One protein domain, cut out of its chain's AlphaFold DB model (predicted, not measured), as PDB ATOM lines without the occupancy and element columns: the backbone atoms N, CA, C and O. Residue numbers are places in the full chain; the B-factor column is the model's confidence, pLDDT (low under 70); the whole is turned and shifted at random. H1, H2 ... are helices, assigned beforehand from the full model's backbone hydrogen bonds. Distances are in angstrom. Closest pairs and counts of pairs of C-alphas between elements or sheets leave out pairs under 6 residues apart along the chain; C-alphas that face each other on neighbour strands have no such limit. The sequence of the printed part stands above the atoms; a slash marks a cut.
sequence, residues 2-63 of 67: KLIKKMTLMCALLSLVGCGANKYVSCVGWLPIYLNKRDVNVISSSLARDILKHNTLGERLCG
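Overview. This is residues 2 to 63 of the 67 residues of an uncharacterized protein of Bartonella elizabethae F9251 = ATCC 49927 (UniProt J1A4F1). One long helix, H1, makes an arm whose residues 2 to 22 stick out free, and its last turns reach a small head at the other end. In that head the chain runs on away from H1 through residues 29 to 36, turns at the short helix H2, and folds back along H3, whose last turns meet the end of H1. The printed part has 62 residues with three named helices, H1, H2 and H3 in that order, and no named strand, and its class is all helix. It is extended, with a radius of gyration of the C-alphas of 19.8 A, and the C-alphas span 66 by 17 by 16 A.

Arrangement. H1, residues 2 to 28, has a kink of 31 degrees near residue 21. With residues 23 to 27 alone it touches residues 58 to 62 of H3, which is residues 45 to 62. Their closest C-alphas, those of Cys 27 and Cys 62, are 5.7 A apart. H1 and H3 run opposite ways at a steep tilt of 44 degrees. H2, residues 37 to 42, is close to H3 but not clearly touching, the closest C-alphas being those of Val 40 and Ala 48 at 8.0 A. H2 and H3 run opposite ways at a steep tilt of 53 degrees. H1 and H2 are apart. Every O i to N i+4 pair is within hydrogen-bond range in H3, against 18 of 23 in H1 and 0 of 2 in H2, where 2 of 3 O i to N i+3 pairs are within range.

Along the chain. H1 measures 40.1 A from C-alpha 2 at (-11.902, -39.198, 14.096) to C-alpha 28 at (22.386, -47.664, -4.973). H2 measures 9.3 A. H3 measures 25.2 A and ends with C-alpha 62 at (25.905, -49.931, 2.958).

Size, cuts and confidence. The C-alphas farthest apart, those of Lys 2 and Asn 41, are 66.4 A apart. Without residues 2 to 22 the body spans 34 by 16 by 13 A. The printed part has no cut; the link from H1 to H2 is short and that from H2 to H3 is tight. Mean pLDDT of the printed part is 86.6, with residues 17 to 25 under 70.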
ATOM      1  N   LYS A   2     -12.350 -37.925  14.720       75.50
ATOM      2  CA  LYS A   2     -11.902 -39.198  14.096       75.50
ATOM      3  C   LYS A   2     -11.042 -39.014  12.829       75.50
ATOM      4  O   LYS A   2     -10.057 -39.724  12.672       75.50
ATOM      5  N   LEU A   3     -11.398 -38.067  11.954       81.62
ATOM      6  CA  LEU A   3     -10.666 -37.772  10.710       81.62
ATOM      7  C   LEU A   3      -9.259 -37.214  10.962       81.62
ATOM      8  O   LEU A   3      -8.298 -37.727  10.402       81.62
ATOM      9  N   ILE A   4      -9.129 -36.245  11.875       84.75
ATOM     10  CA  ILE A   4      -7.835 -35.661  12.264       84.75
ATOM     11  C   ILE A   4      -6.905 -36.754  12.804       84.75
ATOM     12  O   ILE A   4      -5.772 -36.872  12.358       84.75
ATOM     13  N   LYS A   5      -7.414 -37.632  13.681       84.94
ATOM     14  CA  LYS A   5      -6.633 -38.735  14.263       84.94
ATOM     15  C   LYS A   5      -6.129 -39.728  13.204       84.94
ATOM     16  O   LYS A   5      -5.002 -40.202  13.305       84.94
ATOM     17  N   LYS A   6      -6.934 -40.012  12.170       86.44
ATOM     18  CA  LYS A   6      -6.523 -40.838  11.020       86.44
ATOM     19  C   LYS A   6      -5.461 -40.142  10.168       86.44
ATOM     20  O   LYS A   6      -4.489 -40.780   9.788       86.44
ATOM     21  N   MET A   7      -5.620 -38.846   9.906       88.19
ATOM     22  CA  MET A   7      -4.661 -38.065   9.123       88.19
ATOM     23  C   MET A   7      -3.297 -37.987   9.817       88.19
ATOM     24  O   MET A   7      -2.279 -38.251   9.190       88.19
ATOM     25  N   THR A   8      -3.272 -37.725  11.127       90.38
ATOM     26  CA  THR A   8      -2.032 -37.721  11.917       90.38
ATOM     27  C   THR A   8      -1.337 -39.083  11.892       90.38
ATOM     28  O   THR A   8      -0.120 -39.138  11.731       90.38
ATOM     29  N   LEU A   9      -2.094 -40.182  11.994       90.06
ATOM     30  CA  LEU A   9      -1.540 -41.536  11.915       90.06
ATOM     31  C   LEU A   9      -0.933 -41.827  10.535       90.06
ATOM     32  O   LEU A   9       0.175 -42.349  10.457       90.06
ATOM     33  N   MET A  10      -1.620 -41.452   9.455       88.38
ATOM     34  CA  MET A  10      -1.105 -41.619   8.093       88.38
ATOM     35  C   MET A  10       0.155 -40.783   7.851       88.38
ATOM     36  O   MET A  10       1.125 -41.304   7.312       88.38
ATOM     37  N   CYS A  11       0.184 -39.522   8.299       86.12
ATOM     38  CA  CYS A  11       1.382 -38.685   8.207       86.12
ATOM     39  C   CYS A  11       2.560 -39.287   8.984       86.12
ATOM     40  O   CYS A  11       3.669 -39.318   8.465       86.12
ATOM     41  N   ALA A  12       2.329 -39.806  10.194       85.50
ATOM     42  CA  ALA A  12       3.376 -40.474  10.962       85.50
ATOM     43  C   ALA A  12       3.924 -41.701  10.211       85.50
ATOM     44  O   ALA A  12       5.133 -41.821  10.036       85.50
ATOM     45  N   LEU A  13       3.047 -42.566   9.693       84.00
ATOM     46  CA  LEU A  13       3.445 -43.746   8.919       84.00
ATOM     47  C   LEU A  13       4.245 -43.378   7.656       84.00
ATOM     48  O   LEU A  13       5.252 -44.023   7.365       84.00
ATOM     49  N   LEU A  14       3.851 -42.316   6.944       82.06
ATOM     50  CA  LEU A  14       4.566 -41.815   5.762       82.06
ATOM     51  C   LEU A  14       5.961 -41.259   6.102       82.06
ATOM     52  O   LEU A  14       6.914 -41.474   5.356       82.06
ATOM     53  N   SER A  15       6.120 -40.604   7.251       75.75
ATOM     54  CA  SER A  15       7.433 -40.136   7.719       75.75
ATOM     55  C   SER A  15       8.372 -41.291   8.091       75.75
ATOM     56  O   SER A  15       9.582 -41.197   7.888       75.75
ATOM     57  N   LEU A  16       7.829 -42.401   8.604       70.69
ATOM     58  CA  LEU A  16       8.607 -43.591   8.967       70.69
ATOM     59  C   LEU A  16       9.118 -44.372   7.742       70.69
ATOM     60  O   LEU A  16      10.256 -44.847   7.765       70.69
ATOM     61  N   VAL A  17       8.336 -44.474   6.659       67.62
ATOM     62  CA  VAL A  17       8.784 -45.181   5.437       67.62
ATOM     63  C   VAL A  17       9.943 -44.471   4.735       67.62
ATOM     64  O   VAL A  17      10.805 -45.136   4.160       67.62
ATOM     65  N   GLY A  18      10.031 -43.140   4.845       61.97
ATOM     66  CA  GLY A  18      11.143 -42.367   4.290       61.97
ATOM     67  C   GLY A  18      12.496 -42.729   4.910       61.97
ATOM     68  O   GLY A  18      13.497 -42.793   4.201       61.97
ATOM     69  N   CYS A  19      12.539 -43.046   6.208       62.78
ATOM     70  CA  CYS A  19      13.789 -43.370   6.899       62.78
ATOM     71  C   CYS A  19      14.366 -44.730   6.454       62.78
ATOM     72  O   CYS A  19      15.566 -44.854   6.207       62.78
ATOM     73  N   GLY A  20      13.504 -45.739   6.276       60.62
ATOM     74  CA  GLY A  20      13.905 -47.070   5.802       60.62
ATOM     75  C   GLY A  20      14.257 -47.107   4.311       60.62
ATOM     76  O   GLY A  20      15.278 -47.682   3.932       60.62
ATOM     77  N   ALA A  21      13.452 -46.448   3.468       59.72
ATOM     78  CA  ALA A  21      13.694 -46.378   2.028       59.72
ATOM     79  C   ALA A  21      14.963 -45.581   1.694       59.72
ATOM     80  O   ALA A  21      15.704 -45.975   0.796       59.72
ATOM     81  N   ASN A  22      15.264 -44.515   2.449       61.12
ATOM     82  CA  ASN A  22      16.469 -43.714   2.240       61.12
ATOM     83  C   ASN A  22      17.742 -44.557   2.361       61.12
ATOM     84  O   ASN A  22      18.635 -44.415   1.539       61.12
ATOM     85  N   LYS A  23      17.816 -45.497   3.314       65.69
ATOM     86  CA  LYS A  23      18.989 -46.375   3.433       65.69
ATOM     87  C   LYS A  23      19.214 -47.191   2.155       65.69
ATOM     88  O   LYS A  23      20.329 -47.237   1.656       65.69
ATOM     89  N   TYR A  24      18.163 -47.797   1.604       64.38
ATOM     90  CA  TYR A  24      18.281 -48.634   0.408       64.38
ATOM     91  C   TYR A  24      18.525 -47.812  -0.866       64.38
ATOM     92  O   TYR A  24      19.466 -48.089  -1.604       64.38
ATOM     93  N   VAL A  25      17.722 -46.768  -1.096       66.94
ATOM     94  CA  VAL A  25      17.830 -45.899  -2.281       66.94
ATOM     95  C   VAL A  25      19.164 -45.145  -2.289       66.94
ATOM     96  O   VAL A  25      19.788 -45.027  -3.339       66.94
ATOM     97  N   SER A  26      19.651 -44.705  -1.124       73.31
ATOM     98  CA  SER A  26      20.974 -44.081  -0.989       73.31
ATOM     99  C   SER A  26      22.096 -45.054  -1.355       73.31
ATOM    100  O   SER A  26      23.019 -44.684  -2.076       73.31
ATOM    101  N   CYS A  27      22.001 -46.324  -0.949       88.12
ATOM    102  CA  CYS A  27      23.055 -47.310  -1.192       88.12
ATOM    103  C   CYS A  27      23.238 -47.718  -2.657       88.12
ATOM    104  O   CYS A  27      24.325 -48.180  -3.007       88.12
ATOM    105  N   VAL A  28      22.237 -47.500  -3.516       88.00
ATOM    106  CA  VAL A  28      22.386 -47.664  -4.973       88.00
ATOM    107  C   VAL A  28      23.425 -46.683  -5.527       88.00
ATOM    108  O   VAL A  28      24.234 -47.060  -6.370       88.00
ATOM    109  N   GLY A  29      23.457 -45.450  -5.012       87.56
ATOM    110  CA  GLY A  29      24.460 -44.450  -5.388       87.56
ATOM    111  C   GLY A  29      25.871 -44.763  -4.885       87.56
ATOM    112  O   GLY A  29      26.819 -44.170  -5.378       87.56
ATOM    113  N   TRP A  30      26.004 -45.702  -3.940       90.94
ATOM    114  CA  TRP A  30      27.273 -46.132  -3.344       90.94
ATOM    115  C   TRP A  30      27.740 -47.506  -3.836       90.94
ATOM    116  O   TRP A  30      28.567 -48.139  -3.179       90.94
ATOM    117  N   LEU A  31      27.201 -48.005  -4.954       92.19
ATOM    118  CA  LEU A  31      27.637 -49.280  -5.522       92.19
ATOM    119  C   LEU A  31      29.150 -49.262  -5.806       92.19
ATOM    120  O   LEU A  31      29.647 -48.295  -6.384       92.19
ATOM    121  N   PRO A  32      29.893 -50.311  -5.418       93.00
ATOM    122  CA  PRO A  32      31.343 -50.302  -5.512       93.00
ATOM    123  C   PRO A  32      31.814 -50.201  -6.966       93.00
ATOM    124  O   PRO A  32      31.331 -50.905  -7.852       93.00
ATOM    125  N   ILE A  33      32.791 -49.326  -7.191       94.12
ATOM    126  CA  ILE A  33      33.414 -49.118  -8.498       94.12
ATOM    127  C   ILE A  33      34.688 -49.959  -8.558       94.12
ATOM    128  O   ILE A  33      35.638 -49.696  -7.816       94.12
ATOM    129  N   TYR A  34      34.716 -50.945  -9.452       91.88
ATOM    130  CA  TYR A  34      35.890 -51.780  -9.706       91.88
ATOM    131  C   TYR A  34      36.540 -51.396 -11.026       91.88
ATOM    132  O   TYR A  34      35.871 -51.261 -12.049       91.88
ATOM    133  N   LEU A  35      37.859 -51.240 -10.990       92.50
ATOM    134  CA  LEU A  35      38.657 -50.864 -12.144       92.50
ATOM    135  C   LEU A  35      39.405 -52.080 -12.669       92.50
ATOM    136  O   LEU A  35      40.005 -52.837 -11.903       92.50
ATOM    137  N   ASN A  36      39.413 -52.248 -13.986       93.44
ATOM    138  CA  ASN A  36      40.294 -53.212 -14.625       93.44
ATOM    139  C   ASN A  36      41.687 -52.590 -14.866       93.44
ATOM    140  O   ASN A  36      41.898 -51.384 -14.716       93.44
ATOM    141  N   LYS A  37      42.663 -53.409 -15.280       94.44
ATOM    142  CA  LYS A  37      44.049 -52.952 -15.500       94.44
ATOM    143  C   LYS A  37      44.175 -51.801 -16.507       94.44
ATOM    144  O   LYS A  37      45.096 -51.004 -16.385       94.44
ATOM    145  N   ARG A  38      43.298 -51.727 -17.513       95.81
ATOM    146  CA  ARG A  38      43.322 -50.648 -18.511       95.81
ATOM    147  C   ARG A  38      42.845 -49.343 -17.892       95.81
ATOM    148  O   ARG A  38      43.488 -48.324 -18.108       95.81
ATOM    149  N   ASP A  39      41.790 -49.398 -17.083       94.50
ATOM    150  CA  ASP A  39      41.231 -48.219 -16.416       94.50
ATOM    151  C   ASP A  39      42.264 -47.589 -15.472       94.50
ATOM    152  O   ASP A  39      42.487 -46.382 -15.503       94.50
ATOM    153  N   VAL A  40      42.975 -48.418 -14.698       93.38
ATOM    154  CA  VAL A  40      44.028 -47.961 -13.772       93.38
ATOM    155  C   VAL A  40      45.121 -47.155 -14.486       93.38
ATOM    156  O   VAL A  40      45.648 -46.207 -13.912       93.38
ATOM    157  N   ASN A  41      45.433 -47.486 -15.742       95.44
ATOM    158  CA  ASN A  41      46.487 -46.814 -16.507       95.44
ATOM    159  C   ASN A  41      46.064 -45.460 -17.095       95.44
ATOM    160  O   ASN A  41      46.930 -44.706 -17.533       95.44
ATOM    161  N   VAL A  42      44.761 -45.164 -17.156       96.56
ATOM    162  CA  VAL A  42      44.241 -43.947 -17.805       96.56
ATOM    163  C   VAL A  42      43.640 -42.946 -16.823       96.56
ATOM    164  O   VAL A  42      43.493 -41.774 -17.166       96.56
ATOM    165  N   ILE A  43      43.293 -43.373 -15.606       97.00
ATOM    166  CA  ILE A  43      42.740 -42.465 -14.599       97.00
ATOM    167  C   ILE A  43      43.823 -41.611 -13.937       97.00
ATOM    168  O   ILE A  43      44.971 -42.016 -13.757       97.00
ATOM    169  N   SER A  44      43.434 -40.413 -13.508       97.69
ATOM    170  CA  SER A  44      44.303 -39.562 -12.703       97.69
ATOM    171  C   SER A  44      44.418 -40.075 -11.264       97.69
ATOM    172  O   SER A  44      43.538 -40.760 -10.734       97.69
ATOM    173  N   SER A  45      45.477 -39.652 -10.569       96.75
ATOM    174  CA  SER A  45      45.651 -39.956  -9.143       96.75
ATOM    175  C   SER A  45      44.559 -39.343  -8.254       96.75
ATOM    176  O   SER A  45      44.258 -39.887  -7.193       96.75
ATOM    177  N   SER A  46      43.953 -38.221  -8.664       98.06
ATOM    178  CA  SER A  46      42.812 -37.628  -7.959       98.06
ATOM    179  C   SER A  46      41.570 -38.500  -8.078       98.06
ATOM    180  O   SER A  46      40.984 -38.840  -7.055       98.06
ATOM    181  N   LEU A  47      41.244 -38.949  -9.293       97.12
ATOM    182  CA  LEU A  47      40.106 -39.829  -9.532       97.12
ATOM    183  C   LEU A  47      40.269 -41.167  -8.799       97.12
ATOM    184  O   LEU A  47      39.324 -41.638  -8.176       97.12
ATOM    185  N   ALA A  48      41.480 -41.732  -8.783       96.44
ATOM    186  CA  ALA A  48      41.774 -42.936  -8.005       96.44
ATOM    187  C   ALA A  48      41.459 -42.747  -6.509       96.44
ATOM    188  O   ALA A  48      40.809 -43.595  -5.896       96.44
ATOM    189  N   ARG A  49      41.874 -41.620  -5.913       97.31
ATOM    190  CA  ARG A  49      41.569 -41.308  -4.505       97.31
ATOM    191  C   ARG A  49      40.076 -41.135  -4.260       97.31
ATOM    192  O   ARG A  49      39.592 -41.573  -3.219       97.31
ATOM    193  N   ASP A  50      39.363 -40.496  -5.177       97.38
ATOM    194  CA  ASP A  50      37.930 -40.255  -5.019       97.38
ATOM    195  C   ASP A  50      37.125 -41.555  -5.144       97.38
ATOM    196  O   ASP A  50      36.224 -41.783  -4.338       97.38
ATOM    197  N   ILE A  51      37.520 -42.463  -6.043       96.12
ATOM    198  CA  ILE A  51      36.951 -43.818  -6.137       96.12
ATOM    199  C   ILE A  51      37.191 -44.611  -4.846       96.12
ATOM    200  O   ILE A  51      36.270 -45.241  -4.328       96.12
ATOM    201  N   LEU A  52      38.403 -44.555  -4.284       95.62
ATOM    202  CA  LEU A  52      38.701 -45.229  -3.016       95.62
ATOM    203  C   LEU A  52      37.841 -44.681  -1.872       95.62
ATOM    204  O   LEU A  52      37.198 -45.458  -1.170       95.62
ATOM    205  N   LYS A  53      37.762 -43.352  -1.719       96.00
ATOM    206  CA  LYS A  53      36.891 -42.714  -0.716       96.00
ATOM    207  C   LYS A  53      35.435 -43.131  -0.890       96.00
ATOM    208  O   LYS A  53      34.760 -43.403   0.102       96.00
ATOM    209  N   HIS A  54      34.971 -43.175  -2.136       94.94
ATOM    210  CA  HIS A  54      33.618 -43.582  -2.462       94.94
ATOM    211  C   HIS A  54      33.336 -45.013  -1.994       94.94
ATOM    212  O   HIS A  54      32.395 -45.248  -1.237       94.94
ATOM    213  N   ASN A  55      34.196 -45.957  -2.377       94.81
ATOM    214  CA  ASN A  55      34.027 -47.366  -2.035       94.81
ATOM    215  C   ASN A  55      34.138 -47.612  -0.523       94.81
ATOM    216  O   ASN A  55      33.323 -48.351   0.023       94.81
ATOM    217  N   THR A  56      35.068 -46.952   0.178       94.50
ATOM    218  CA  THR A  56      35.184 -47.046   1.645       94.50
ATOM    219  C   THR A  56      33.931 -46.527   2.351       94.50
ATOM    220  O   THR A  56      33.489 -47.102   3.349       94.50
ATOM    221  N   LEU A  57      33.323 -45.445   1.853       92.88
ATOM    222  CA  LEU A  57      32.082 -44.953   2.445       92.88
ATOM    223  C   LEU A  57      30.912 -45.905   2.170       92.88
ATOM    224  O   LEU A  57      30.124 -46.173   3.078       92.88
ATOM    225  N   GLY A  58      30.833 -46.452   0.956       92.50
ATOM    226  CA  GLY A  58      29.866 -47.485   0.593       92.50
ATOM    227  C   GLY A  58      29.992 -48.741   1.459       92.50
ATOM    228  O   GLY A  58      28.986 -49.239   1.960       92.50
ATOM    229  N   GLU A  59      31.207 -49.215   1.732       93.50
ATOM    230  CA  GLU A  59      31.441 -50.316   2.674       93.50
ATOM    231  C   GLU A  59      30.891 -49.978   4.064       93.50
ATOM    232  O   GLU A  59      30.094 -50.731   4.625       93.50
ATOM    233  N   ARG A  60      31.245 -48.806   4.604       91.00
ATOM    234  CA  ARG A  60      30.837 -48.404   5.955       91.00
ATOM    235  C   ARG A  60      29.327 -48.210   6.104       91.00
ATOM    236  O   ARG A  60      28.766 -48.587   7.131       91.00
ATOM    237  N   LEU A  61      28.677 -47.557   5.141       89.25
ATOM    238  CA  LEU A  61      27.263 -47.173   5.245       89.25
ATOM    239  C   LEU A  61      26.311 -48.257   4.728       89.25
ATOM    240  O   LEU A  61      25.206 -48.408   5.255       89.25
ATOM    241  N   CYS A  62      26.744 -49.002   3.712       89.81
ATOM    242  CA  CYS A  62      25.905 -49.931   2.958       89.81
ATOM    243  C   CYS A  62      26.348 -51.392   3.076       89.81
ATOM    244  O   CYS A  62      25.606 -52.274   2.650       89.81
ATOM    245  N   GLY A  63      27.507 -51.674   3.681       90.62
ATOM    246  CA  GLY A  63      28.015 -53.037   3.849       90.62
ATOM    247  C   GLY A  63      28.532 -53.662   2.553       90.62
ATOM    248  O   GLY A  63      28.631 -54.888   2.463       90.62
TER     249      GLY A  63